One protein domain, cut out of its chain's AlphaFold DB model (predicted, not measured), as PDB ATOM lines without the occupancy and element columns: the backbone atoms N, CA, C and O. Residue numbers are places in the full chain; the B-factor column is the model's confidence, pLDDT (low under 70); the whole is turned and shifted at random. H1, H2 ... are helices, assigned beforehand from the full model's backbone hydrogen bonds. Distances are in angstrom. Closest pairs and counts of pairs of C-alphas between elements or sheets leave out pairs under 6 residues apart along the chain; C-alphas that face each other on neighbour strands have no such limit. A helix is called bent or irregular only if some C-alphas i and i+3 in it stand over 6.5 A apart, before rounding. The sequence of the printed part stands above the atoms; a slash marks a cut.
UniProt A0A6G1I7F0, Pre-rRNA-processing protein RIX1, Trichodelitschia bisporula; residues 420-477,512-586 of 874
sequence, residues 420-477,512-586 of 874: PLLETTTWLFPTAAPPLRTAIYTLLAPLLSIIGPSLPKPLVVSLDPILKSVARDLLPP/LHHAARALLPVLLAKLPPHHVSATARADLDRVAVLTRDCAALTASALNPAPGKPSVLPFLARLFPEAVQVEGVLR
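Overview. This is residues 420 to 477 and 512 to 586 of the 874 residues of the protein "Pre-rRNA-processing protein RIX1" of Trichodelitschia bisporula (UniProt A0A6G1I7F0). Look for a slab of helices in two layers: H2, H5 and H7 make a row side by side, and H4 and H6, side by side with each other, cross over it. H1 packs on H2 and H4 at one end of the slab, and the pair H8 and H9 extends it past H7 at the other. The printed part has 133 residues with nine named helices, H1 to H9, and no named strand; it is all helix, its packing part aligned, part crossed. It is compact, with a radius of gyration of the C-alphas of 14.4 A and spans of 44, 31 and 24 A.

Arrangement. Start at H2, residues 434 to 454, the longest helix by residues, which has a kink of 64 degrees near residue 448. It touches H5, residues 512 to 526, the same way at a shallow tilt of 12 degrees, with closest C-alphas Thr 438 and Leu 512 at 4.8 A. H5 is the hub, touching four helices. With residues 520 to 525 alone it touches H7, residues 550 to 558; the closest C-alphas, Pro 521 and Ala 552, are 4.0 A apart. H4, residues 464 to 474, touches H5 at a steep tilt of 50 degrees, closest at C-alphas Val 470 and Ala 516, 5.4 A. H6, residues 534 to 546, touches H4 at a shallow tilt of 17 degrees, closest at C-alphas Ala 471 and Leu 540, 5.7 A. H5 and H6 only just touch, with 3 pairs of C-alphas within 8 A, the closest Leu 520 and Leu 540 at 7.4 A. H6 and H7 form a hairpin, closest at C-alphas Ala 544 and Ala 552, 5.7 A. H1, residues 420 to 431, forms a hairpin with H2, closest at C-alphas Thr 425 and Ile 440, 6.7 A, and touches H4 with residues 426 to 430 alone, closest at C-alphas Phe 429 and Ile 466, 7.2 A. H3, residues 457 to 462, touches no helix. H8, residues 568 to 574, forms a hairpin with H7, closest at C-alphas Ala 557 and Leu 568, 5.5 A. H9, residues 579 to 585, forms a hairpin with H8 and only just touches it, with 3 pairs within 8 A. Every O i to N i+4 pair is within hydrogen-bond range in H3, H4, H6, H7, H8 and H9; H1 has 6 of 8, H2 14 of 17 and H5 9 of 11.

Along the chain. Find C-alpha 420 at (252.478, 282.281, 183.165), where H1 begins. H2 runs 28.9 A from C-alpha 434 at (239.285, 285.898, 201.424), H5 20.8 A, and H1 and H6 18.3 A each. H2 is irregular, with C-alphas 450 and 453 8.3 A apart; H1 and H5 only just are, at 7.0 A for 427 to 430 and 6.7 A for 518 to 521. H9 ends at C-alpha 585, (215.774, 293.446, 171.680).

Size, cuts and confidence. The farthest C-alphas, Thr 431 and Arg 586, are 46.3 A apart. Residues 478 to 511 are cut out, leaving 13.5 A between C-alphas 477 and 512. Of the links printed whole, none is long. The mean pLDDT of the printed part is 93.9; residue 477 alone is under 70.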
ATOM      1  N   PRO A 420     251.832 282.726 181.925       94.44
ATOM      2  CA  PRO A 420     252.478 282.281 183.165       94.44
ATOM      3  C   PRO A 420     251.820 282.854 184.427       94.44
ATOM      4  O   PRO A 420     251.688 282.170 185.443       94.44
ATOM      5  N   LEU A 421     251.355 284.107 184.370       95.81
ATOM      6  CA  LEU A 421     250.633 284.734 185.476       95.81
ATOM      7  C   LEU A 421     249.267 284.074 185.727       95.81
ATOM      8  O   LEU A 421     248.881 283.878 186.881       95.81
ATOM      9  N   LEU A 422     248.534 283.704 184.673       96.69
ATOM     10  CA  LEU A 422     247.266 282.979 184.794       96.69
ATOM     11  C   LEU A 422     247.468 281.613 185.459       96.69
ATOM     12  O   LEU A 422     246.723 281.247 186.367       96.69
ATOM     13  N   GLU A 423     248.495 280.875 185.047       95.25
ATOM     14  CA  GLU A 423     248.841 279.581 185.640       95.25
ATOM     15  C   GLU A 423     249.226 279.736 187.114       95.25
ATOM     16  O   GLU A 423     248.682 279.043 187.973       95.25
ATOM     17  N   THR A 424     250.078 280.717 187.424       94.00
ATOM     18  CA  THR A 424     250.517 281.017 188.795       94.00
ATOM     19  C   THR A 424     249.341 281.398 189.697       94.00
ATOM     20  O   THR A 424     249.224 280.907 190.819       94.00
ATOM     21  N   THR A 425     248.429 282.251 189.222       95.12
ATOM     22  CA  THR A 425     247.245 282.673 189.996       95.12
ATOM     23  C   THR A 425     246.252 281.533 190.199       95.12
ATOM     24  O   THR A 425     245.699 281.389 191.290       95.12
ATOM     25  N   THR A 426     246.073 280.685 189.187       94.94
ATOM     26  CA  THR A 426     245.251 279.474 189.274       94.94
ATOM     27  C   THR A 426     245.827 278.481 190.274       94.94
ATOM     28  O   THR A 426     245.090 277.918 191.082       94.94
ATOM     29  N   TRP A 427     247.148 278.314 190.266       92.31
ATOM     30  CA  TRP A 427     247.860 277.474 191.218       92.31
ATOM     31  C   TRP A 427     247.780 278.019 192.650       92.31
ATOM     32  O   TRP A 427     247.600 277.239 193.582       92.31
ATOM     33  N   LEU A 428     247.850 279.344 192.836       93.12
ATOM     34  CA  LEU A 428     247.744 280.022 194.136       93.12
ATOM     35  C   LEU A 428     246.350 279.909 194.774       93.12
ATOM     36  O   LEU A 428     246.212 279.790 195.995       93.12
ATOM     37  N   PHE A 429     245.307 279.925 193.948       94.38
ATOM     38  CA  PHE A 429     243.918 280.065 194.376       94.38
ATOM     39  C   PHE A 429     243.401 279.055 195.425       94.38
ATOM     40  O   PHE A 429     242.709 279.489 196.348       94.38
ATOM     41  N   PRO A 430     243.703 277.740 195.369       91.06
ATOM     42  CA  PRO A 430     243.150 276.757 196.307       91.06
ATOM     43  C   PRO A 430     243.504 277.027 197.773       91.06
ATOM     44  O   PRO A 430     242.770 276.617 198.672       91.06
ATOM     45  N   THR A 431     244.618 277.718 198.018       86.75
ATOM     46  CA  THR A 431     245.098 278.072 199.362       86.75
ATOM     47  C   THR A 431     244.657 279.471 199.806       86.75
ATOM     48  O   THR A 431     244.946 279.888 200.928       86.75
ATOM     49  N   ALA A 432     243.943 280.208 198.950       90.31
ATOM     50  CA  ALA A 432     243.711 281.629 199.140       90.31
ATOM     51  C   ALA A 432     242.628 281.941 200.186       90.31
ATOM     52  O   ALA A 432     241.447 281.617 200.040       90.31
ATOM     53  N   ALA A 433     243.030 282.680 201.220       91.81
ATOM     54  CA  ALA A 433     242.115 283.325 202.157       91.81
ATOM     55  C   ALA A 433     241.281 284.427 201.459       91.81
ATOM     56  O   ALA A 433     241.674 284.908 200.392       91.81
ATOM     57  N   PRO A 434     240.148 284.882 202.038       93.56
ATOM     58  CA  PRO A 434     239.285 285.898 201.424       93.56
ATOM     59  C   PRO A 434     240.016 287.149 200.891       93.56
ATOM     60  O   PRO A 434     239.748 287.505 199.746       93.56
ATOM     61  N   PRO A 435     240.977 287.774 201.607       93.81
ATOM     62  CA  PRO A 435     241.696 288.941 201.082       93.81
ATOM     63  C   PRO A 435     242.558 288.624 199.851       93.81
ATOM     64  O   PRO A 435     242.604 289.409 198.906       93.81
ATOM     65  N   LEU A 436     243.196 287.450 199.825       95.06
ATOM     66  CA  LEU A 436     243.993 287.009 198.680       95.06
ATOM     67  C   LEU A 436     243.100 286.679 197.476       95.06
ATOM     68  O   LEU A 436     243.437 287.038 196.352       95.06
ATOM     69  N   ARG A 437     241.919 286.084 197.702       95.88
ATOM     70  CA  ARG A 437     240.917 285.873 196.641       95.88
ATOM     71  C   ARG A 437     240.441 287.193 196.036       95.88
ATOM     72  O   ARG A 437     240.366 287.287 194.817       95.88
ATOM     73  N   THR A 438     240.210 288.224 196.852       97.00
ATOM     74  CA  THR A 438     239.886 289.579 196.367       97.00
ATOM     75  C   THR A 438     240.966 290.110 195.422       97.00
ATOM     76  O   THR A 438     240.646 290.602 194.337       97.00
ATOM     77  N   ALA A 439     242.244 289.977 195.796       96.88
ATOM     78  CA  ALA A 439     243.364 290.404 194.957       96.88
ATOM     79  C   ALA A 439     243.439 289.602 193.645       96.88
ATOM     80  O   ALA A 439     243.586 290.195 192.577       96.88
ATOM     81  N   ILE A 440     243.257 288.276 193.700       97.81
ATOM     82  CA  ILE A 440     243.230 287.411 192.510       97.81
ATOM     83  C   ILE A 440     242.077 287.804 191.578       97.81
ATOM     84  O   ILE A 440     242.302 287.976 190.384       97.81
ATOM     85  N   TYR A 441     240.860 288.004 192.094       98.06
ATOM     86  CA  TYR A 441     239.719 288.405 191.263       98.06
ATOM     87  C   TYR A 441     239.950 289.755 190.578       98.06
ATOM     88  O   TYR A 441     239.670 289.907 189.389       98.06
ATOM     89  N   THR A 442     240.517 290.710 191.317       97.75
ATOM     90  CA  THR A 442     240.845 292.044 190.801       97.75
ATOM     91  C   THR A 442     241.915 291.974 189.708       97.75
ATOM     92  O   THR A 442     241.829 292.706 188.726       97.75
ATOM     93  N   LEU A 443     242.894 291.072 189.840       97.75
ATOM     94  CA  LEU A 443     243.936 290.844 188.836       97.75
ATOM     95  C   LEU A 443     243.412 290.118 187.586       97.75
ATOM     96  O   LEU A 443     243.820 290.442 186.470       97.75
ATOM     97  N   LEU A 444     242.505 289.151 187.752       97.81
ATOM     98  CA  LEU A 444     241.977 288.351 186.645       97.81
ATOM     99  C   LEU A 444     241.162 289.177 185.647       97.81
ATOM    100  O   LEU A 444     241.210 288.892 184.455       97.81
ATOM    101  N   ALA A 445     240.439 290.205 186.092       96.31
ATOM    102  CA  ALA A 445     239.621 291.028 185.201       96.31
ATOM    103  C   ALA A 445     240.426 291.704 184.058       96.31
ATOM    104  O   ALA A 445     240.099 291.484 182.883       96.31
ATOM    105  N   PRO A 446     241.498 292.481 184.328       96.88
ATOM    106  CA  PRO A 446     242.343 293.030 183.268       96.88
ATOM    107  C   PRO A 446     243.132 291.940 182.532       96.88
ATOM    108  O   PRO A 446     243.266 292.020 181.315       96.88
ATOM    109  N   LEU A 447     243.584 290.887 183.223       97.25
ATOM    110  CA  LEU A 447     244.318 289.785 182.595       97.25
ATOM    111  C   LEU A 447     243.487 289.094 181.499       97.25
ATOM    112  O   LEU A 447     243.927 288.969 180.356       97.25
ATOM    113  N   LEU A 448     242.251 288.705 181.819       96.81
ATOM    114  CA  LEU A 448     241.324 288.073 180.876       96.81
ATOM    115  C   LEU A 448     240.845 289.034 179.787       96.81
ATOM    116  O   LEU A 448     240.472 288.593 178.702       96.81
ATOM    117  N   SER A 449     240.887 290.342 180.033       95.94
ATOM    118  CA  SER A 449     240.614 291.331 178.989       95.94
ATOM    119  C   SER A 449     241.707 291.361 177.913       95.94
ATOM    120  O   SER A 449     241.397 291.700 176.773       95.94
ATOM    121  N   ILE A 450     242.943 290.966 178.249       95.69
ATOM    122  CA  ILE A 450     244.078 290.889 177.316       95.69
ATOM    123  C   ILE A 450     244.099 289.545 176.576       95.69
ATOM    124  O   ILE A 450     244.219 289.533 175.353       95.69
ATOM    125  N   ILE A 451     243.981 288.416 177.291       96.50
ATOM    126  CA  ILE A 451     244.201 287.072 176.707       96.50
ATOM    127  C   ILE A 451     242.949 286.191 176.587       96.50
ATOM    128  O   ILE A 451     243.013 285.147 175.939       96.50
ATOM    129  N   GLY A 452     241.820 286.579 177.188       94.44
ATOM    130  CA  GLY A 452     240.645 285.717 177.395       94.44
ATOM    131  C   GLY A 452     240.154 284.977 176.144       94.44
ATOM    132  O   GLY A 452     240.123 283.746 176.167       94.44
ATOM    133  N   PRO A 453     239.848 285.674 175.032       94.06
ATOM    134  CA  PRO A 453     239.324 285.033 173.822       94.06
ATOM    135  C   PRO A 453     240.294 284.041 173.167       94.06
ATOM    136  O   PRO A 453     239.863 283.134 172.462       94.06
ATOM    137  N   SER A 454     241.599 284.208 173.399       94.88
ATOM    138  CA  SER A 454     242.655 283.347 172.854       94.88
ATOM    139  C   SER A 454     243.028 282.170 173.761       94.88
ATOM    140  O   SER A 454     243.940 281.414 173.429       94.88
ATOM    141  N   LEU A 455     242.360 282.004 174.909       96.56
ATOM    142  CA  LEU A 455     242.724 280.960 175.861       96.56
ATOM    143  C   LEU A 455     242.410 279.552 175.325       96.56
ATOM    144  O   LEU A 455     241.258 279.256 174.980       96.56
ATOM    145  N   PRO A 456     243.400 278.640 175.318       96.31
ATOM    146  CA  PRO A 456     243.181 277.251 174.958       96.31
ATOM    147  C   PRO A 456     242.367 276.532 176.041       96.31
ATOM    148  O   PRO A 456     242.417 276.879 177.225       96.31
ATOM    149  N   LYS A 457     241.654 275.473 175.641       96.38
ATOM    150  CA  LYS A 457     240.783 274.683 176.527       96.38
ATOM    151  C   LYS A 457     241.424 274.293 177.871       96.38
ATOM    152  O   LYS A 457     240.754 274.486 178.882       96.38
ATOM    153  N   PRO A 458     242.680 273.799 177.946       97.06
ATOM    154  CA  PRO A 458     243.278 273.396 179.222       97.06
ATOM    155  C   PRO A 458     243.393 274.543 180.234       97.06
ATOM    156  O   PRO A 458     243.145 274.333 181.418       97.06
ATOM    157  N   LEU A 459     243.702 275.757 179.767       96.75
ATOM    158  CA  LEU A 459     243.816 276.942 180.624       96.75
ATOM    159  C   LEU A 459     242.452 277.483 181.060       96.75
ATOM    160  O   LEU A 459     242.326 278.043 182.140       96.75
ATOM    161  N   VAL A 460     241.408 277.306 180.249       96.88
ATOM    162  CA  VAL A 460     240.043 277.648 180.680       96.88
ATOM    163  C   VAL A 460     239.550 276.654 181.730       96.88
ATOM    164  O   VAL A 460     238.964 277.058 182.730       96.88
ATOM    165  N   VAL A 461     239.826 275.361 181.542       96.31
ATOM    166  CA  VAL A 461     239.450 274.308 182.499       96.31
ATOM    167  C   VAL A 461     240.170 274.487 183.837       96.31
ATOM    168  O   VAL A 461     239.564 274.265 184.883       96.31
ATOM    169  N   SER A 462     241.429 274.932 183.842       96.19
ATOM    170  CA  SER A 462     242.154 275.179 185.094       96.19
ATOM    171  C   SER A 462     241.520 276.295 185.941       96.19
ATOM    172  O   SER A 462     241.634 276.254 187.164       96.19
ATOM    173  N   LEU A 463     240.767 277.225 185.335       96.81
ATOM    174  CA  LEU A 463     240.035 278.285 186.039       96.81
ATOM    175  C   LEU A 463     238.751 277.809 186.735       96.81
ATOM    176  O   LEU A 463     238.205 278.556 187.548       96.81
ATOM    177  N   ASP A 464     238.264 276.590 186.482       95.38
ATOM    178  CA  ASP A 464     237.013 276.071 187.061       95.38
ATOM    179  C   ASP A 464     236.883 276.255 188.594       95.38
ATOM    180  O   ASP A 464     235.796 276.630 189.053       95.38
ATOM    181  N   PRO A 465     237.927 276.038 189.427       95.38
ATOM    182  CA  PRO A 465     237.858 276.298 190.866       95.38
ATOM    183  C   PRO A 465     237.563 277.767 191.195       95.38
ATOM    184  O   PRO A 465     236.819 278.053 192.135       95.38
ATOM    185  N   ILE A 466     238.112 278.687 190.399       96.88
ATOM    186  CA  ILE A 466     237.893 280.129 190.523       96.88
ATOM    187  C   ILE A 466     236.460 280.464 190.111       96.88
ATOM    188  O   ILE A 466     235.758 281.115 190.881       96.88
ATOM    189  N   LEU A 467     235.989 279.955 188.965       96.50
ATOM    190  CA  LEU A 467     234.620 280.183 188.477       96.50
ATOM    191  C   LEU A 467     233.576 279.760 189.522       96.50
ATOM    192  O   LEU A 467     232.675 280.525 189.868       96.50
ATOM    193  N   LYS A 468     233.744 278.560 190.089       95.25
ATOM    194  CA  LYS A 468     232.861 278.028 191.139       95.25
ATOM    195  C   LYS A 468     232.938 278.841 192.433       95.25
ATOM    196  O   LYS A 468     231.931 278.995 193.123       95.25
ATOM    197  N   SER A 469     234.116 279.355 192.789       95.25
ATOM    198  CA  SER A 469     234.266 280.208 193.972       95.25
ATOM    199  C   SER A 469     233.637 281.584 193.771       95.25
ATOM    200  O   SER A 469     232.990 282.055 194.696       95.25
ATOM    201  N   VAL A 470     233.746 282.196 192.587       95.94
ATOM    202  CA  VAL A 470     233.063 283.462 192.260       95.94
ATOM    203  C   VAL A 470     231.553 283.296 192.408       95.94
ATOM    204  O   VAL A 470     230.914 284.098 193.086       95.94
ATOM    205  N   ALA A 471     230.992 282.214 191.857       94.75
ATOM    206  CA  ALA A 471     229.574 281.901 192.013       94.75
ATOM    207  C   ALA A 471     229.172 281.747 193.493       94.75
ATOM    208  O   ALA A 471     228.153 282.279 193.926       94.75
ATOM    209  N   ARG A 472     229.997 281.064 194.296       94.00
ATOM    210  CA  ARG A 472     229.750 280.863 195.731       94.00
ATOM    211  C   ARG A 472     229.877 282.148 196.552       94.00
ATOM    212  O   ARG A 472     229.086 282.348 197.462       94.00
ATOM    213  N   ASP A 473     230.872 282.983 196.261       93.81
ATOM    214  CA  ASP A 473     231.172 284.208 197.017       93.81
ATOM    215  C   ASP A 473     230.130 285.318 196.777       93.81
ATOM    216  O   ASP A 473     230.011 286.235 197.589       93.81
ATOM    217  N   LEU A 474     229.373 285.232 195.679       93.19
ATOM    218  CA  LEU A 474     228.282 286.150 195.339       93.19
ATOM    219  C   LEU A 474     226.924 285.754 195.926       93.19
ATOM    220  O   LEU A 474     226.026 286.588 196.018       93.19
ATOM    221  N   LEU A 475     226.752 284.489 196.308       88.50
ATOM    222  CA  LEU A 475     225.512 284.021 196.912       88.50
ATOM    223  C   LEU A 475     225.543 284.236 198.433       88.50
ATOM    224  O   LEU A 475     226.595 284.089 199.063       88.50
ATOM    225  N   PRO A 476     224.398 284.557 199.063       78.25
ATOM    226  CA  PRO A 476     224.313 284.567 200.516       78.25
ATOM    227  C   PRO A 476     224.703 283.182 201.056       78.25
ATOM    228  O   PRO A 476     224.385 282.175 200.416       78.25
ATOM    229  N   PRO A 477     225.403 283.097 202.206       69.31
ATOM    230  CA  PRO A 477     225.785 281.816 202.779       69.31
ATOM    231  C   PRO A 477     224.510 281.022 203.047       69.31
ATOM    232  O   PRO A 477     223.753 281.340 203.960       69.31
ATOM    233  N   LEU A 512     235.446 291.351 198.932       93.25
ATOM    234  CA  LEU A 512     235.446 290.102 198.162       93.25
ATOM    235  C   LEU A 512     234.214 290.024 197.263       93.25
ATOM    236  O   LEU A 512     234.334 289.702 196.085       93.25
ATOM    237  N   HIS A 513     233.045 290.359 197.814       93.81
ATOM    238  CA  HIS A 513     231.798 290.387 197.059       93.81
ATOM    239  C   HIS A 513     231.871 291.404 195.910       93.81
ATOM    240  O   HIS A 513     231.496 291.090 194.783       93.81
ATOM    241  N   HIS A 514     232.412 292.601 196.165       94.62
ATOM    242  CA  HIS A 514     232.619 293.608 195.123       94.62
ATOM    243  C   HIS A 514     233.556 293.112 194.009       94.62
ATOM    244  O   HIS A 514     233.204 293.205 192.834       94.62
ATOM    245  N   ALA A 515     234.705 292.525 194.360       96.06
ATOM    246  CA  ALA A 515     235.654 292.002 193.376       96.06
ATOM    247  C   ALA A 515     235.079 290.827 192.566       96.06
ATOM    248  O   ALA A 515     235.248 290.776 191.349       96.06
ATOM    249  N   ALA A 516     234.348 289.913 193.211       96.50
ATOM    250  CA  ALA A 516     233.659 288.815 192.535       96.50
ATOM    251  C   ALA A 516     232.585 289.337 191.565       96.50
ATOM    252  O   ALA A 516     232.481 288.856 190.436       96.50
ATOM    253  N   ARG A 517     231.831 290.364 191.977       96.12
ATOM    254  CA  ARG A 517     230.786 290.988 191.156       96.12
ATOM    255  C   ARG A 517     231.377 291.689 189.937       96.12
ATOM    256  O   ARG A 517     230.831 291.563 188.849       96.12
ATOM    257  N   ALA A 518     232.512 292.366 190.103       96.69
ATOM    258  CA  ALA A 518     233.234 293.002 189.004       96.69
ATOM    259  C   ALA A 518     233.831 291.980 188.016       96.69
ATOM    260  O   ALA A 518     233.863 292.234 186.812       96.69
ATOM    261  N   LEU A 519     234.278 290.817 188.501       97.62
ATOM    262  CA  LEU A 519     234.862 289.763 187.666       97.62
ATOM    263  C   LEU A 519     233.805 288.979 186.864       97.62
ATOM    264  O   LEU A 519     234.073 288.592 185.726       97.62
ATOM    265  N   LEU A 520     232.610 288.759 187.420       97.69
ATOM    266  CA  LEU A 520     231.529 287.983 186.796       97.69
ATOM    267  C   LEU A 520     231.234 288.352 185.321       97.69
ATOM    268  O   LEU A 520     231.292 287.452 184.477       97.69
ATOM    269  N   PRO A 521     230.958 289.622 184.955       97.50
ATOM    270  CA  PRO A 521     230.702 289.986 183.560       97.50
ATOM    271  C   PRO A 521     231.915 289.744 182.656       97.50
ATOM    272  O   PRO A 521     231.748 289.359 181.500       97.50
ATOM    273  N   VAL A 522     233.138 289.910 183.171       97.69
ATOM    274  CA  VAL A 522     234.368 289.663 182.403       97.69
ATOM    275  C   VAL A 522     234.507 288.179 182.071       97.69
ATOM    276  O   VAL A 522     234.802 287.843 180.926       97.69
ATOM    277  N   LEU A 523     234.237 287.287 183.029       97.44
ATOM    278  CA  LEU A 523     234.263 285.837 182.802       97.44
ATOM    279  C   LEU A 523     233.259 285.423 181.723       97.44
ATOM    280  O   LEU A 523     233.604 284.670 180.814       97.44
ATOM    281  N   LEU A 524     232.031 285.944 181.802       96.69
ATOM    282  CA  LEU A 524     230.962 285.619 180.858       96.69
ATOM    283  C   LEU A 524     231.231 286.181 179.454       96.69
ATOM    284  O   LEU A 524     230.906 285.510 178.478       96.69
ATOM    285  N   ALA A 525     231.851 287.362 179.349       97.06
ATOM    286  CA  ALA A 525     232.124 288.033 178.076       97.06
ATOM    287  C   ALA A 525     233.417 287.577 177.383       97.06
ATOM    288  O   ALA A 525     233.486 287.596 176.156       97.06
ATOM    289  N   LYS A 526     234.475 287.259 178.140       96.69
ATOM    290  CA  LYS A 526     235.832 287.078 177.591       96.69
ATOM    291  C   LYS A 526     236.274 285.627 177.476       96.69
ATOM    292  O   LYS A 526     237.198 285.364 176.713       96.69
ATOM    293  N   LEU A 527     235.657 284.698 178.208       96.75
ATOM    294  CA  LEU A 527     236.012 283.285 178.102       96.75
ATOM    295  C   LEU A 527     235.309 282.619 176.905       96.75
ATOM    296  O   LEU A 527     234.112 282.847 176.699       96.75
ATOM    297  N   PRO A 528     236.007 281.753 176.145       95.19
ATOM    298  CA  PRO A 528     235.384 280.973 175.083       95.19
ATOM    299  C   PRO A 528     234.314 280.028 175.664       95.19
ATOM    300  O   PRO A 528     234.649 279.137 176.452       95.19
ATOM    301  N   PRO A 529     233.030 280.164 175.285       92.31
ATOM    302  CA  PRO A 529     231.927 279.468 175.958       92.31
ATOM    303  C   PRO A 529     231.979 277.946 175.776       92.31
ATOM    304  O   PRO A 529     231.506 277.205 176.631       92.31
ATOM    305  N   HIS A 530     232.595 277.469 174.691       92.81
ATOM    306  CA  HIS A 530     232.784 276.049 174.384       92.81
ATOM    307  C   HIS A 530     233.888 275.380 175.224       92.81
ATOM    308  O   HIS A 530     233.972 274.153 175.270       92.81
ATOM    309  N   HIS A 531     234.747 276.166 175.880       94.44
ATOM    310  CA  HIS A 531     235.800 275.657 176.758       94.44
ATOM    311  C   HIS A 531     235.401 275.641 178.238       94.44
ATOM    312  O   HIS A 531     235.996 274.892 179.010       94.44
ATOM    313  N   VAL A 532     234.404 276.438 178.636       94.81
ATOM    314  CA  VAL A 532     233.913 276.491 180.019       94.81
ATOM    315  C   VAL A 532     233.063 275.257 180.314       94.81
ATOM    316  O   VAL A 532     232.204 274.877 179.517       94.81
ATOM    317  N   SER A 533     233.268 274.629 181.476       94.38
ATOM    318  CA  SER A 533     232.458 273.477 181.872       94.38
ATOM    319  C   SER A 533     230.972 273.850 181.968       94.38
ATOM    320  O   SER A 533     230.594 274.917 182.461       94.38
ATOM    321  N   ALA A 534     230.094 272.956 181.498       92.06
ATOM    322  CA  ALA A 534     228.657 273.222 181.475       92.06
ATOM    323  C   ALA A 534     228.100 273.516 182.879       92.06
ATOM    324  O   ALA A 534     227.216 274.360 183.017       92.06
ATOM    325  N   THR A 535     228.635 272.872 183.917       93.25
ATOM    326  CA  THR A 535     228.254 273.121 185.312       93.25
ATOM    327  C   THR A 535     228.685 274.512 185.770       93.25
ATOM    328  O   THR A 535     227.827 275.294 186.167       93.25
ATOM    329  N   ALA A 536     229.963 274.878 185.608       93.62
ATOM    330  CA  ALA A 536     230.445 276.206 185.992       93.62
ATOM    331  C   ALA A 536     229.699 277.317 185.247       93.62
ATOM    332  O   ALA A 536     229.312 278.313 185.853       93.62
ATOM    333  N   ARG A 537     229.422 277.138 183.948       94.75
ATOM    334  CA  ARG A 537     228.660 278.131 183.186       94.75
ATOM    335  C   ARG A 537     227.230 278.298 183.706       94.75
ATOM    336  O   ARG A 537     226.779 279.427 183.843       94.75
ATOM    337  N   ALA A 538     226.540 277.198 184.017       93.38
ATOM    338  CA  ALA A 538     225.190 277.263 184.584       93.38
ATOM    339  C   ALA A 538     225.175 277.980 185.943       93.38
ATOM    340  O   ALA A 538     224.277 278.780 186.197       93.38
ATOM    341  N   ASP A 539     226.183 277.733 186.785       93.56
ATOM    342  CA  ASP A 539     226.316 278.398 188.081       93.56
ATOM    343  C   ASP A 539     226.516 279.911 187.918       93.56
ATOM    344  O   ASP A 539     225.849 280.692 188.595       93.56
ATOM    345  N   LEU A 540     227.380 280.344 186.991       95.62
ATOM    346  CA  LEU A 540     227.594 281.768 186.710       95.62
ATOM    347  C   LEU A 540     226.326 282.450 186.178       95.62
ATOM    348  O   LEU A 540     225.978 283.530 186.653       95.62
ATOM    349  N   ASP A 541     225.616 281.815 185.241       95.00
ATOM    350  CA  ASP A 541     224.362 282.343 184.688       95.00
ATOM    351  C   ASP A 541     223.278 282.443 185.775       95.00
ATOM    352  O   ASP A 541     222.613 283.473 185.912       95.00
ATOM    353  N   ARG A 542     223.151 281.416 186.627       94.44
ATOM    354  CA  ARG A 542     222.240 281.423 187.781       94.44
ATOM    355  C   ARG A 542     222.574 282.558 188.745       94.44
ATOM    356  O   ARG A 542     221.671 283.250 189.211       94.44
ATOM    357  N   VAL A 543     223.853 282.759 189.053       95.56
ATOM    358  CA  VAL A 543     224.297 283.833 189.951       95.56
ATOM    359  C   VAL A 543     224.049 285.207 189.339       95.56
ATOM    360  O   VAL A 543     223.591 286.094 190.056       95.56
ATOM    361  N   ALA A 544     224.258 285.391 188.035       95.88
ATOM    362  CA  ALA A 544     223.938 286.643 187.345       95.88
ATOM    363  C   ALA A 544     222.445 287.005 187.474       95.88
ATOM    364  O   ALA A 544     222.108 288.159 187.756       95.88
ATOM    365  N   VAL A 545     221.551 286.014 187.355       95.31
ATOM    366  CA  VAL A 545     220.102 286.198 187.547       95.31
ATOM    367  C   VAL A 545     219.776 286.516 189.010       95.31
ATOM    368  O   VAL A 545     219.078 287.492 189.287       95.31
ATOM    369  N   LEU A 546     220.305 285.735 189.959       94.94
ATOM    370  CA  LEU A 546     220.009 285.895 191.389       94.94
ATOM    371  C   LEU A 546     220.534 287.216 191.965       94.94
ATOM    372  O   LEU A 546     219.855 287.853 192.766       94.94
ATOM    373  N   THR A 547     221.722 287.648 191.541       94.31
ATOM    374  CA  THR A 547     222.334 288.922 191.966       94.31
ATOM    375  C   THR A 547     221.785 290.136 191.216       94.31
ATOM    376  O   THR A 547     222.165 291.268 191.542       94.31
ATOM    377  N   ARG A 548     220.898 289.902 190.231       94.88
ATOM    378  CA  ARG A 548     220.340 290.903 189.314       94.88
ATOM    379  C   ARG A 548     221.450 291.793 188.755       94.88
ATOM    380  O   ARG A 548     221.437 293.010 188.929       94.88
ATOM    381  N   ASP A 549     222.465 291.184 188.150       95.44
ATOM    382  CA  ASP A 549     223.572 291.927 187.552       95.44
ATOM    383  C   ASP A 549     223.349 292.120 186.046       95.44
ATOM    384  O   ASP A 549     223.512 291.198 185.247       95.44
ATOM    385  N   CYS A 550     222.957 293.339 185.662       95.38
ATOM    386  CA  CYS A 550     222.647 293.687 184.275       95.38
ATOM    387  C   CYS A 550     223.842 293.461 183.330       95.38
ATOM    388  O   CYS A 550     223.670 292.912 182.239       95.38
ATOM    389  N   ALA A 551     225.061 293.812 183.755       95.75
ATOM    390  CA  ALA A 551     226.255 293.662 182.926       95.75
ATOM    391  C   ALA A 551     226.597 292.182 182.709       95.75
ATOM    392  O   ALA A 551     226.921 291.782 181.590       95.75
ATOM    393  N   ALA A 552     226.477 291.356 183.751       96.31
ATOM    394  CA  ALA A 552     226.709 289.916 183.652       96.31
ATOM    395  C   ALA A 552     225.673 289.217 182.758       96.31
ATOM    396  O   ALA A 552     226.039 288.412 181.902       96.31
ATOM    397  N   LEU A 553     224.389 289.550 182.911       96.31
ATOM    398  CA  LEU A 553     223.315 288.996 182.081       96.31
ATOM    399  C   LEU A 553     223.467 289.401 180.611       96.31
ATOM    400  O   LEU A 553     223.311 288.562 179.727       96.31
ATOM    401  N   THR A 554     223.838 290.655 180.353       95.81
ATOM    402  CA  THR A 554     224.127 291.150 178.998       95.81
ATOM    403  C   THR A 554     225.330 290.423 178.398       95.81
ATOM    404  O   THR A 554     225.251 289.923 177.278       95.81
ATOM    405  N   ALA A 555     226.423 290.280 179.156       95.69
ATOM    406  CA  ALA A 555     227.596 289.519 178.735       95.69
ATOM    407  C   ALA A 555     227.258 288.055 178.408       95.69
ATOM    408  O   ALA A 555     227.746 287.520 177.415       95.69
ATOM    409  N   SER A 556     226.402 287.416 179.211       95.31
ATOM    410  CA  SER A 556     225.959 286.041 178.968       95.31
ATOM    411  C   SER A 556     225.068 285.917 177.731       95.31
ATOM    412  O   SER A 556     225.266 285.008 176.927       95.31
ATOM    413  N   ALA A 557     224.132 286.851 177.537       94.56
ATOM    414  CA  ALA A 557     223.241 286.869 176.379       94.56
ATOM    415  C   ALA A 557     224.000 287.079 175.057       94.56
ATOM    416  O   ALA A 557     223.653 286.464 174.052       94.56
ATOM    417  N   LEU A 558     225.049 287.909 175.066       93.56
ATOM    418  CA  LEU A 558     225.892 288.168 173.893       93.56
ATOM    419  C   LEU A 558     226.923 287.060 173.619       93.56
ATOM    420  O   LEU A 558     227.413 286.953 172.498       93.56
ATOM    421  N   ASN A 559     227.248 286.233 174.618       93.31
ATOM    422  CA  ASN A 559     228.170 285.101 174.496       93.31
ATOM    423  C   ASN A 559     227.492 283.802 174.983       93.31
ATOM    424  O   ASN A 559     227.800 283.322 176.087       93.31
ATOM    425  N   PRO A 560     226.531 283.259 174.209       89.81
ATOM    426  CA  PRO A 560     225.722 282.126 174.636       89.81
ATOM    427  C   PRO A 560     226.535 280.828 174.695       89.81
ATOM    428  O   PRO A 560     227.407 280.559 173.866       89.81
ATOM    429  N   ALA A 561     226.213 279.985 175.674       87.56
ATOM    430  CA  ALA A 561     226.758 278.636 175.748       87.56
ATOM    431  C   ALA A 561     226.073 277.723 174.715       87.56
ATOM    432  O   ALA A 561     224.845 277.766 174.596       87.56
ATOM    433  N   PRO A 562     226.822 276.871 173.990       82.06
ATOM    434  CA  PRO A 562     226.228 275.976 173.004       82.06
ATOM    435  C   PRO A 562     225.233 275.013 173.671       82.06
ATOM    436  O   PRO A 562     225.541 274.411 174.701       82.06
ATOM    437  N   GLY A 563     224.039 274.875 173.086       80.44
ATOM    438  CA  GLY A 563     223.016 273.917 173.526       80.44
ATOM    439  C   GLY A 563     222.260 274.276 174.812       80.44
ATOM    440  O   GLY A 563     221.619 273.401 175.388       80.44
ATOM    441  N   LYS A 564     222.324 275.528 175.290       79.44
ATOM    442  CA  LYS A 564     221.593 275.987 176.484       79.44
ATOM    443  C   LYS A 564     220.539 277.050 176.163       79.44
ATOM    444  O   LYS A 564     220.741 277.831 175.233       79.44
ATOM    445  N   PRO A 565     219.444 277.122 176.947       82.50
ATOM    446  CA  PRO A 565     218.452 278.175 176.787       82.50
ATOM    447  C   PRO A 565     219.081 279.548 177.045       82.50
ATOM    448  O   PRO A 565     219.918 279.713 177.936       82.50
ATOM    449  N   SER A 566     218.670 280.533 176.251       84.25
ATOM    450  CA  SER A 566     219.169 281.903 176.360       84.25
ATOM    451  C   SER A 566     218.759 282.547 177.687       84.25
ATOM    452  O   SER A 566     217.638 282.368 178.160       84.25
ATOM    453  N   VAL A 567     219.654 283.359 178.257       93.31
ATOM    454  CA  VAL A 567     219.387 284.180 179.453       93.31
ATOM    455  C   VAL A 567     218.648 285.485 179.093       93.31
ATOM    456  O   VAL A 567     218.144 286.189 179.968       93.31
ATOM    457  N   LEU A 568     218.510 285.790 177.797       92.81
ATOM    458  CA  LEU A 568     217.862 287.000 177.282       92.81
ATOM    459  C   LEU A 568     216.450 287.269 177.853       92.81
ATOM    460  O   LEU A 568     216.183 288.425 178.183       92.81
ATOM    461  N   PRO A 569     215.560 286.272 178.057       94.19
ATOM    462  CA  PRO A 569     214.250 286.522 178.664       94.19
ATOM    463  C   PRO A 569     214.343 287.090 180.088       94.19
ATOM    464  O   PRO A 569     213.546 287.948 180.466       94.19
ATOM    465  N   PHE A 570     215.329 286.656 180.879       94.19
ATOM    466  CA  PHE A 570     215.563 287.204 182.218       94.19
ATOM    467  C   PHE A 570     216.101 288.632 182.147       94.19
ATOM    468  O   PHE A 570     215.656 289.484 182.912       94.19
ATOM    469  N   LEU A 571     217.014 288.908 181.209       95.06
ATOM    470  CA  LEU A 571     217.549 290.250 180.978       95.06
ATOM    471  C   LEU A 571     216.437 291.240 180.596       95.06
ATOM    472  O   LEU A 571     216.322 292.293 181.219       95.06
ATOM    473  N   ALA A 572     215.581 290.865 179.642       94.44
ATOM    474  CA  ALA A 572     214.457 291.679 179.180       94.44
ATOM    475  C   ALA A 572     213.446 291.984 180.298       94.44
ATOM    476  O   ALA A 572     212.943 293.099 180.393       94.44
ATOM    477  N   ARG A 573     213.167 291.001 181.167       95.50
ATOM    478  CA  ARG A 573     212.218 291.158 182.280       95.50
ATOM    479  C   ARG A 573     212.781 291.963 183.447       95.50
ATOM    480  O   ARG A 573     212.035 292.700 184.078       95.50
ATOM    481  N   LEU A 574     214.063 291.789 183.776       95.62
ATOM    482  CA  LEU A 574     214.683 292.449 184.931       95.62
ATOM    483  C   LEU A 574     215.130 293.884 184.627       95.62
ATOM    484  O   LEU A 574     215.155 294.704 185.542       95.62
ATOM    485  N   PHE A 575     215.490 294.181 183.375       95.94
ATOM    486  CA  PHE A 575     216.054 295.473 182.967       95.94
ATOM    487  C   PHE A 575     215.423 296.014 181.670       95.94
ATOM    488  O   PHE A 575     216.150 296.286 180.712       95.94
ATOM    489  N   PRO A 576     214.090 296.199 181.613       93.25
ATOM    490  CA  PRO A 576     213.416 296.665 180.397       93.25
ATOM    491  C   PRO A 576     213.833 298.085 179.978       93.25
ATOM    492  O   PRO A 576     213.827 298.399 178.794       93.25
ATOM    493  N   GLU A 577     214.228 298.931 180.933       93.69
ATOM    494  CA  GLU A 577     214.609 300.334 180.699       93.69
ATOM    495  C   GLU A 577     216.079 300.516 180.285       93.69
ATOM    496  O   GLU A 577     216.513 301.617 179.943       93.69
ATOM    497  N   ALA A 578     216.892 299.458 180.342       94.25
ATOM    498  CA  ALA A 578     218.310 299.575 180.035       94.25
ATOM    499  C   ALA A 578     218.528 299.713 178.520       94.25
ATOM    500  O   ALA A 578     218.229 298.799 177.755       94.25
ATOM    501  N   VAL A 579     219.158 300.813 178.088       91.81
ATOM    502  CA  VAL A 579     219.452 301.109 176.666       91.81
ATOM    503  C   VAL A 579     220.205 299.966 175.971       91.81
ATOM    504  O   VAL A 579     219.979 299.673 174.800       91.81
ATOM    505  N   GLN A 580     221.096 299.290 176.699       90.44
ATOM    506  CA  GLN A 580     221.849 298.139 176.187       90.44
ATOM    507  C   GLN A 580     220.932 296.945 175.883       90.44
ATOM    508  O   GLN A 580     221.144 296.245 174.899       90.44
ATOM    509  N   VAL A 581     219.894 296.739 176.698       92.62
ATOM    510  CA  VAL A 581     218.892 295.679 176.520       92.62
ATOM    511  C   VAL A 581     217.946 296.039 175.382       92.62
ATOM    512  O   VAL A 581     217.689 295.201 174.521       92.62
ATOM    513  N   GLU A 582     217.504 297.297 175.313       91.25
ATOM    514  CA  GLU A 582     216.718 297.811 174.188       91.25
ATOM    515  C   GLU A 582     217.455 297.599 172.860       91.25
ATOM    516  O   GLU A 582     216.867 297.088 171.912       91.25
ATOM    517  N   GLY A 583     218.755 297.908 172.805       89.50
ATOM    518  CA  GLY A 583     219.570 297.719 171.606       89.50
ATOM    519  C   GLY A 583     219.672 296.261 171.140       89.50
ATOM    520  O   GLY A 583     219.761 296.021 169.937       89.50
ATOM    521  N   VAL A 584     219.623 295.293 172.065       88.94
ATOM    522  CA  VAL A 584     219.613 293.853 171.744       88.94
ATOM    523  C   VAL A 584     218.220 293.386 171.308       88.94
ATOM    524  O   VAL A 584     218.109 292.602 170.370       88.94
ATOM    525  N   LEU A 585     217.155 293.858 171.967       90.88
ATOM    526  CA  LEU A 585     215.774 293.446 171.680       90.88
ATOM    527  C   LEU A 585     215.186 294.121 170.434       90.88
ATOM    528  O   LEU A 585     214.353 293.534 169.747       90.88
ATOM    529  N   ARG A 586     215.587 295.365 170.158       90.31
ATOM    530  CA  ARG A 586     215.100 296.198 169.052       90.31
ATOM    531  C   ARG A 586     216.285 296.868 168.345       90.31
ATOM    532  O   ARG A 586     216.557 298.049 168.580       90.31
TER     533      ARG A 586